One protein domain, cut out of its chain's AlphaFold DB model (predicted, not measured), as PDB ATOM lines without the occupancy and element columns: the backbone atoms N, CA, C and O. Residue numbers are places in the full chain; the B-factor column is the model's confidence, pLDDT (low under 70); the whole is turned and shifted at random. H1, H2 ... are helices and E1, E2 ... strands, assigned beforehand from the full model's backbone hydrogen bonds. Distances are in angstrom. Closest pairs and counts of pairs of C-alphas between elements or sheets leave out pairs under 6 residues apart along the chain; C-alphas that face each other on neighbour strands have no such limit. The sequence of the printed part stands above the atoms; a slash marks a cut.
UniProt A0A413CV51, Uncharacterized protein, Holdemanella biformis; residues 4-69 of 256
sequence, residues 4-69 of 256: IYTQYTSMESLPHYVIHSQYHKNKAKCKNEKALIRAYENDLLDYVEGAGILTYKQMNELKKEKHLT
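What this domain is: This is residues 4 to 69 of the 256 residues of an uncharacterized protein of Holdemanella biformis (UniProt A0A413CV51). A tiny ladder of two short strands, E1 and E2, forms the middle of an elongated model, with helix H1 at one end of the long axis and helices H2 and H3 at the other. Helix H4 packs beside E2 and meets H3 crosswise. The printed part has 66 residues, with four named helices and two named strands in the order H1, E1, H2, H3, E2, H4; the sheet, E1 - E2, is antiparallel and the class is mostly helix. The whole is compact, with a radius of gyration of the C-alphas of 12.4 A and spans of 37 by 23 by 20 A.

Where its parts are: H1, residues 4 to 11, is 10.7 A long and begins at C-alpha 4 (363.268, 171.358, 342.393). E1 is residues 16 to 18. H2, residues 23 to 29, measures 10.1 A, and H3, residues 33 to 41, 12.3 A. E2 is residues 47 to 49. H4, residues 56 to 65, measures 14.2 A and ends at C-alpha 65 (358.287, 149.944, 324.249).

How they stand to each other: E1 and E2 are antiparallel at 136 degrees; N 18 and O 47 are 2.8 A apart and N 49 and O 16 2.9 A, within hydrogen-bond range. The closest C-alphas of E2 and H4, Tyr 47 and Met 59, are 6.9 A apart. H3 and H4 touch, about perpendicular at 87 degrees, closest at the C-alphas of Ile 37 and Tyr 56, 5.7 A. H2 and H3, a helical hairpin, only just touch, with 3 pairs of C-alphas within 8 A, the closest Lys 27 and Leu 36 at 7.0 A; they run opposite ways at a steep tilt of 39 degrees. H1 touches no helix; its closest C-alpha to E1, Thr 9, is 7.4 A from that of His 16. In H1, H2, H3 and H4 every O i to N i+4 pair is within hydrogen-bond range.

The domain as a whole: The two C-alphas farthest apart, Met 11 and Lys 31, are 37.1 A apart. The printed part has no cut, and no link is long. The mean pLDDT of the printed part is 76.1; residues 4 to 15, 50 to 52 and 69 are under 70.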
ATOM      1  N   ILE A   4     361.921 171.833 342.048       42.72
ATOM      2  CA  ILE A   4     363.268 171.358 342.393       42.72
ATOM      3  C   ILE A   4     363.663 170.185 341.493       42.72
ATOM      4  O   ILE A   4     364.793 170.118 341.014       42.72
ATOM      5  N   TYR A   5     362.718 169.280 341.229       44.47
ATOM      6  CA  TYR A   5     362.941 168.127 340.361       44.47
ATOM      7  C   TYR A   5     363.144 168.556 338.904       44.47
ATOM      8  O   TYR A   5     364.108 168.125 338.287       44.47
ATOM      9  N   THR A   6     362.310 169.467 338.393       47.12
ATOM     10  CA  THR A   6     362.459 170.036 337.041       47.12
ATOM     11  C   THR A   6     363.793 170.768 336.874       47.12
ATOM     12  O   THR A   6     364.442 170.665 335.837       47.12
ATOM     13  N   GLN A   7     364.242 171.489 337.906       48.41
ATOM     14  CA  GLN A   7     365.528 172.184 337.872       48.41
ATOM     15  C   GLN A   7     366.706 171.200 337.839       48.41
ATOM     16  O   GLN A   7     367.657 171.410 337.094       48.41
ATOM     17  N   TYR A   8     366.632 170.115 338.614       51.34
ATOM     18  CA  TYR A   8     367.650 169.065 338.636       51.34
ATOM     19  C   TYR A   8     367.727 168.295 337.311       51.34
ATOM     20  O   TYR A   8     368.812 168.135 336.757       51.34
ATOM     21  N   THR A   9     366.587 167.862 336.760       54.47
ATOM     22  CA  THR A   9     366.560 167.134 335.481       54.47
ATOM     23  C   THR A   9     367.037 167.997 334.318       54.47
ATOM     24  O   THR A   9     367.712 167.490 333.426       54.47
ATOM     25  N   SER A  10     366.754 169.303 334.357       57.50
ATOM     26  CA  SER A  10     367.261 170.272 333.384       57.50
ATOM     27  C   SER A  10     368.779 170.471 333.479       57.50
ATOM     28  O   SER A  10     369.439 170.493 332.444       57.50
ATOM     29  N   MET A  11     369.351 170.566 334.689       61.78
ATOM     30  CA  MET A  11     370.805 170.714 334.877       61.78
ATOM     31  C   MET A  11     371.589 169.492 334.388       61.78
ATOM     32  O   MET A  11     372.620 169.642 333.741       61.78
ATOM     33  N   GLU A  12     371.079 168.292 334.661       65.44
ATOM     34  CA  GLU A  12     371.762 167.029 334.353       65.44
ATOM     35  C   GLU A  12     371.386 166.457 332.973       65.44
ATOM     36  O   GLU A  12     371.827 165.368 332.612       65.44
ATOM     37  N   SER A  13     370.557 167.166 332.193       61.53
ATOM     38  CA  SER A  13     370.028 166.698 330.898       61.53
ATOM     39  C   SER A  13     369.404 165.298 330.971       61.53
ATOM     40  O   SER A  13     369.522 164.493 330.046       61.53
ATOM     41  N   LEU A  14     368.746 164.985 332.091       66.31
ATOM     42  CA  LEU A  14     368.163 163.667 332.306       66.31
ATOM     43  C   LEU A  14     366.826 163.559 331.562       66.31
ATOM     44  O   LEU A  14     365.923 164.370 331.813       66.31
ATOM     45  N   PRO A  15     366.662 162.549 330.685       66.31
ATOM     46  CA  PRO A  15     365.417 162.348 329.969       66.31
ATOM     47  C   PRO A  15     364.307 162.007 330.962       66.31
ATOM     48  O   PRO A  15     364.405 161.033 331.712       66.31
ATOM     49  N   HIS A  16     363.237 162.799 330.972       71.25
ATOM     50  CA  HIS A  16     362.095 162.549 331.842       71.25
ATOM     51  C   HIS A  16     360.766 162.805 331.136       71.25
ATOM     52  O   HIS A  16     360.607 163.719 330.330       71.25
ATOM     53  N   TYR A  17     359.802 161.939 331.430       75.88
ATOM     54  CA  TYR A  17     358.501 161.927 330.778       75.88
ATOM     55  C   TYR A  17     357.555 162.955 331.411       75.88
ATOM     56  O   TYR A  17     357.324 162.947 332.623       75.88
ATOM     57  N   VAL A  18     356.977 163.817 330.576       74.31
ATOM     58  CA  VAL A  18     356.115 164.929 330.975       74.31
ATOM     59  C   VAL A  18     354.734 164.770 330.350       74.31
ATOM     60  O   VAL A  18     354.594 164.602 329.142       74.31
ATOM     61  N   ILE A  19     353.690 164.860 331.176       77.31
ATOM     62  CA  ILE A  19     352.298 164.903 330.715       77.31
ATOM     63  C   ILE A  19     351.773 166.334 330.853       77.31
ATOM     64  O   ILE A  19     351.734 166.882 331.957       77.31
ATOM     65  N   HIS A  20     351.295 166.911 329.748       77.31
ATOM     66  CA  HIS A  20     350.623 168.207 329.770       77.31
ATOM     67  C   HIS A  20     349.364 168.174 330.659       77.31
ATOM     68  O   HIS A  20     348.568 167.235 330.616       77.31
ATOM     69  N   SER A  21     349.119 169.236 331.432       75.50
ATOM     70  CA  SER A  21     348.001 169.302 332.395       75.50
ATOM     71  C   SER A  21     346.619 169.074 331.762       75.50
ATOM     72  O   SER A  21     345.730 168.486 332.372       75.50
ATOM     73  N   GLN A  22     346.441 169.508 330.512       80.19
ATOM     74  CA  GLN A  22     345.218 169.328 329.720       80.19
ATOM     75  C   GLN A  22     345.318 168.181 328.701       80.19
ATOM     76  O   GLN A  22     344.513 168.131 327.772       80.19
ATOM     77  N   TYR A  23     346.276 167.257 328.856       81.69
ATOM     78  CA  TYR A  23     346.554 166.173 327.903       81.69
ATOM     79  C   TYR A  23     345.285 165.464 327.413       81.69
ATOM     80  O   TYR A  23     345.051 165.375 326.211       81.69
ATOM     81  N   HIS A  24     344.412 165.029 328.326       82.00
ATOM     82  CA  HIS A  24     343.185 164.317 327.958       82.00
ATOM     83  C   HIS A  24     342.223 165.169 327.123       82.00
ATOM     84  O   HIS A  24     341.647 164.668 326.158       82.00
ATOM     85  N   LYS A  25     342.076 166.459 327.447       85.94
ATOM     86  CA  LYS A  25     341.214 167.373 326.687       85.94
ATOM     87  C   LYS A  25     341.803 167.680 325.313       85.94
ATOM     88  O   LYS A  25     341.067 167.720 324.334       85.94
ATOM     89  N   ASN A  26     343.116 167.875 325.237       85.19
ATOM     90  CA  ASN A  26     343.819 168.156 323.987       85.19
ATOM     91  C   ASN A  26     343.790 166.937 323.060       85.19
ATOM     92  O   ASN A  26     343.435 167.057 321.888       85.19
ATOM     93  N   LYS A  27     344.037 165.744 323.606       85.38
ATOM     94  CA  LYS A  27     343.947 164.483 322.871       85.38
ATOM     95  C   LYS A  27     342.532 164.201 322.370       85.38
ATOM     96  O   LYS A  27     342.377 163.816 321.220       85.38
ATOM     97  N   ALA A  28     341.500 164.453 323.179       88.56
ATOM     98  CA  ALA A  28     340.104 164.262 322.772       88.56
ATOM     99  C   ALA A  28     339.676 165.170 321.600       88.56
ATOM    100  O   ALA A  28     338.793 164.805 320.827       88.56
ATOM    101  N   LYS A  29     340.311 166.338 321.435       88.19
ATOM    102  CA  LYS A  29     340.076 167.237 320.289       88.19
ATOM    103  C   LYS A  29     340.713 166.729 318.990       88.19
ATOM    104  O   LYS A  29     340.339 167.183 317.909       88.19
ATOM    105  N   CYS A  30     341.661 165.798 319.072       89.81
ATOM    106  CA  CYS A  30     342.378 165.281 317.916       89.81
ATOM    107  C   CYS A  30     341.598 164.129 317.272       89.81
ATOM    108  O   CYS A  30     341.620 163.002 317.753       89.81
ATOM    109  N   LYS A  31     340.910 164.410 316.158       90.12
ATOM    110  CA  LYS A  31     340.073 163.420 315.451       90.12
ATOM    111  C   LYS A  31     340.840 162.521 314.472       90.12
ATOM    112  O   LYS A  31     340.280 161.554 313.974       90.12
ATOM    113  N   ASN A  32     342.085 162.860 314.148       91.06
ATOM    114  CA  ASN A  32     342.925 162.116 313.211       91.06
ATOM    115  C   ASN A  32     344.413 162.255 313.566       91.06
ATOM    116  O   ASN A  32     344.796 163.086 314.391       91.06
ATOM    117  N   GLU A  33     345.256 161.456 312.913       87.62
ATOM    118  CA  GLU A  33     346.702 161.426 313.162       87.62
ATOM    119  C   GLU A  33     347.388 162.768 312.870       87.62
ATOM    120  O   GLU A  33     348.203 163.227 313.666       87.62
ATOM    121  N   LYS A  34     346.979 163.483 311.812       90.50
ATOM    122  CA  LYS A  34     347.492 164.834 311.509       90.50
ATOM    123  C   LYS A  34     347.184 165.856 312.609       90.50
ATOM    124  O   LYS A  34     347.919 166.827 312.767       90.50
ATOM    125  N   ALA A  35     346.070 165.703 313.324       88.19
ATOM    126  CA  ALA A  35     345.737 166.546 314.466       88.19
ATOM    127  C   ALA A  35     346.577 166.177 315.697       88.19
ATOM    128  O   ALA A  35     346.987 167.076 316.421       88.19
ATOM    129  N   LEU A  36     346.880 164.888 315.895       87.38
ATOM    130  CA  LEU A  36     347.758 164.422 316.973       87.38
ATOM    131  C   LEU A  36     349.199 164.906 316.787       87.38
ATOM    132  O   LEU A  36     349.777 165.418 317.739       87.38
ATOM    133  N   ILE A  37     349.739 164.813 315.568       86.06
ATOM    134  CA  ILE A  37     351.077 165.324 315.232       86.06
ATOM    135  C   ILE A  37     351.149 166.827 315.514       86.06
ATOM    136  O   ILE A  37     352.004 167.258 316.276       86.06
ATOM    137  N   ARG A  38     350.185 167.610 315.010       82.62
ATOM    138  CA  ARG A  38     350.136 169.056 315.279       82.62
ATOM    139  C   ARG A  38     349.999 169.373 316.764       82.62
ATOM    140  O   ARG A  38     350.650 170.284 317.251       82.62
ATOM    141  N   ALA A  39     349.160 168.649 317.501       84.25
ATOM    142  CA  ALA A  39     349.023 168.865 318.938       84.25
ATOM    143  C   ALA A  39     350.319 168.532 319.696       84.25
ATOM    144  O   ALA A  39     350.648 169.217 320.658       84.25
ATOM    145  N   TYR A  40     351.057 167.514 319.256       84.94
ATOM    146  CA  TYR A  40     352.361 167.166 319.807       84.94
ATOM    147  C   TYR A  40     353.424 168.234 319.506       84.94
ATOM    148  O   TYR A  40     354.089 168.681 320.426       84.94
ATOM    149  N   GLU A  41     353.514 168.714 318.262       78.75
ATOM    150  CA  GLU A  41     354.437 169.790 317.844       78.75
ATOM    151  C   GLU A  41     354.174 171.138 318.537       78.75
ATOM    152  O   GLU A  41     355.043 172.001 318.551       78.75
ATOM    153  N   ASN A  42     352.972 171.337 319.088       80.75
ATOM    154  CA  ASN A  42     352.592 172.529 319.853       80.75
ATOM    155  C   ASN A  42     352.639 172.295 321.378       80.75
ATOM    156  O   ASN A  42     351.982 173.022 322.123       80.75
ATOM    157  N   ASP A  43     353.326 171.249 321.848       79.75
ATOM    158  CA  ASP A  43     353.481 170.904 323.271       79.75
ATOM    159  C   ASP A  43     352.152 170.707 324.034       79.75
ATOM    160  O   ASP A  43     352.057 170.850 325.255       79.75
ATOM    161  N   LEU A  44     351.077 170.349 323.321       84.19
ATOM    162  CA  LEU A  44     349.747 170.135 323.906       84.19
ATOM    163  C   LEU A  44     349.538 168.696 324.398       84.19
ATOM    164  O   LEU A  44     348.520 168.418 325.051       84.19
ATOM    165  N   LEU A  45     350.453 167.786 324.055       85.44
ATOM    166  CA  LEU A  45     350.435 166.371 324.421       85.44
ATOM    167  C   LEU A  45     351.598 166.022 325.369       85.44
ATOM    168  O   LEU A  45     352.226 166.901 325.947       85.44
ATOM    169  N   ASP A  46     351.808 164.736 325.633       84.31
ATOM    170  CA  ASP A  46     352.921 164.260 326.451       84.31
ATOM    171  C   ASP A  46     354.222 164.165 325.642       84.31
ATOM    172  O   ASP A  46     354.181 163.857 324.452       84.31
ATOM    173  N   TYR A  47     355.360 164.407 326.288       82.44
ATOM    174  CA  TYR A  47     356.688 164.440 325.666       82.44
ATOM    175  C   TYR A  47     357.773 163.949 326.641       82.44
ATOM    176  O   TYR A  47     357.496 163.702 327.815       82.44
ATOM    177  N   VAL A  48     359.006 163.771 326.156       75.38
ATOM    178  CA  VAL A  48     360.177 163.488 327.002       75.38
ATOM    179  C   VAL A  48     361.115 164.682 326.946       75.38
ATOM    180  O   VAL A  48     361.735 164.954 325.920       75.38
ATOM    181  N   GLU A  49     361.209 165.404 328.052       70.75
ATOM    182  CA  GLU A  49     362.131 166.523 328.197       70.75
ATOM    183  C   GLU A  49     363.551 165.988 328.410       70.75
ATOM    184  O   GLU A  49     363.737 165.016 329.138       70.75
ATOM    185  N   GLY A  50     364.552 166.583 327.756       65.56
ATOM    186  CA  GLY A  50     365.952 166.135 327.834       65.56
ATOM    187  C   GLY A  50     366.346 164.999 326.873       65.56
ATOM    188  O   GLY A  50     367.509 164.622 326.845       65.56
ATOM    189  N   ALA A  51     365.426 164.480 326.047       64.56
ATOM    190  CA  ALA A  51     365.711 163.428 325.054       64.56
ATOM    191  C   ALA A  51     365.994 163.948 323.623       64.56
ATOM    192  O   ALA A  51     366.096 163.156 322.686       64.56
ATOM    193  N   GLY A  52     366.115 165.269 323.440       65.00
ATOM    194  CA  GLY A  52     366.182 165.905 322.118       65.00
ATOM    195  C   GLY A  52     364.811 166.031 321.436       65.00
ATOM    196  O   GLY A  52     363.773 165.788 322.050       65.00
ATOM    197  N   ILE A  53     364.795 166.447 320.163       71.94
ATOM    198  CA  ILE A  53     363.556 166.594 319.380       71.94
ATOM    199  C   ILE A  53     363.104 165.206 318.913       71.94
ATOM    200  O   ILE A  53     363.675 164.636 317.984       71.94
ATOM    201  N   LEU A  54     362.071 164.667 319.557       76.62
ATOM    202  CA  LEU A  54     361.386 163.450 319.122       76.62
ATOM    203  C   LEU A  54     360.207 163.820 318.223       76.62
ATOM    204  O   LEU A  54     359.535 164.818 318.447       76.62
ATOM    205  N   THR A  55     359.920 163.005 317.212       81.75
ATOM    206  CA  THR A  55     358.656 163.097 316.466       81.75
ATOM    207  C   THR A  55     357.527 162.415 317.239       81.75
ATOM    208  O   THR A  55     357.764 161.503 318.035       81.75
ATOM    209  N   TYR A  56     356.270 162.767 316.940       83.31
ATOM    210  CA  TYR A  56     355.106 162.108 317.551       83.31
ATOM    211  C   TYR A  56     355.138 160.577 317.387       83.31
ATOM    212  O   TYR A  56     354.769 159.839 318.300       83.31
ATOM    213  N   LYS A  57     355.617 160.084 316.236       86.12
ATOM    214  CA  LYS A  57     355.752 158.647 315.974       86.12
ATOM    215  C   LYS A  57     356.784 157.998 316.901       86.12
ATOM    216  O   LYS A  57     356.443 157.028 317.572       86.12
ATOM    217  N   GLN A  58     357.984 158.574 316.993       82.75
ATOM    218  CA  GLN A  58     359.048 158.093 317.883       82.75
ATOM    219  C   GLN A  58     358.614 158.126 319.350       82.75
ATOM    220  O   GLN A  58     358.837 157.170 320.084       82.75
ATOM    221  N   MET A  59     357.916 159.185 319.765       85.38
ATOM    222  CA  MET A  59     357.340 159.274 321.103       85.38
ATOM    223  C   MET A  59     356.346 158.137 321.369       85.38
ATOM    224  O   MET A  59     356.370 157.501 322.420       85.38
ATOM    225  N   ASN A  60     355.456 157.856 320.419       85.44
ATOM    226  CA  ASN A  60     354.429 156.834 320.590       85.44
ATOM    227  C   ASN A  60     355.012 155.408 320.574       85.44
ATOM    228  O   ASN A  60     354.510 154.533 321.280       85.44
ATOM    229  N   GLU A  61     356.075 155.175 319.802       86.62
ATOM    230  CA  GLU A  61     356.869 153.941 319.841       86.62
ATOM    231  C   GLU A  61     357.559 153.782 321.198       86.62
ATOM    232  O   GLU A  61     357.360 152.761 321.856       86.62
ATOM    233  N   LEU A  62     358.233 154.829 321.687       82.25
ATOM    234  CA  LEU A  62     358.877 154.846 323.002       82.25
ATOM    235  C   LEU A  62     357.884 154.545 324.131       82.25
ATOM    236  O   LEU A  62     358.172 153.770 325.040       82.25
ATOM    237  N   LYS A  63     356.673 155.107 324.060       80.75
ATOM    238  CA  LYS A  63     355.614 154.832 325.041       80.75
ATOM    239  C   LYS A  63     355.160 153.383 325.042       80.75
ATOM    240  O   LYS A  63     354.824 152.867 326.108       80.75
ATOM    241  N   LYS A  64     355.097 152.749 323.870       80.50
ATOM    242  CA  LYS A  64     354.741 151.332 323.755       80.50
ATOM    243  C   LYS A  64     355.865 150.452 324.285       80.50
ATOM    244  O   LYS A  64     355.587 149.587 325.103       80.50
ATOM    245  N   GLU A  65     357.099 150.713 323.861       78.00
ATOM    246  CA  GLU A  65     358.287 149.944 324.249       78.00
ATOM    247  C   GLU A  65     358.548 150.015 325.757       78.00
ATOM    248  O   GLU A  65     358.817 149.004 326.393       78.00
ATOM    249  N   LYS A  66     358.441 151.208 326.348       71.38
ATOM    250  CA  LYS A  66     358.729 151.447 327.770       71.38
ATOM    251  C   LYS A  66     357.486 151.426 328.656       71.38
ATOM    252  O   LYS A  66     357.549 151.834 329.811       71.38
ATOM    253  N   HIS A  67     356.341 151.006 328.116       70.25
ATOM    254  CA  HIS A  67     355.058 150.963 328.822       70.25
ATOM    255  C   HIS A  67     354.687 152.273 329.555       70.25
ATOM    256  O   HIS A  67     354.007 152.242 330.587       70.25
ATOM    257  N   LEU A  68     355.076 153.433 329.000       71.94
ATOM    258  CA  LEU A  68     354.834 154.777 329.550       71.94
ATOM    259  C   LEU A  68     353.361 155.171 329.375       71.94
ATOM    260  O   LEU A  68     352.972 156.024 328.574       71.94
ATOM    261  N   THR A  69     352.509 154.486 330.124       69.88
ATOM    262  CA  THR A  69     351.067 154.687 330.154       69.88
ATOM    263  C   THR A  69     350.652 155.146 331.541       69.88
ATOM    264  O   THR A  69     351.262 154.781 332.543       69.88
TER     265      THR A  69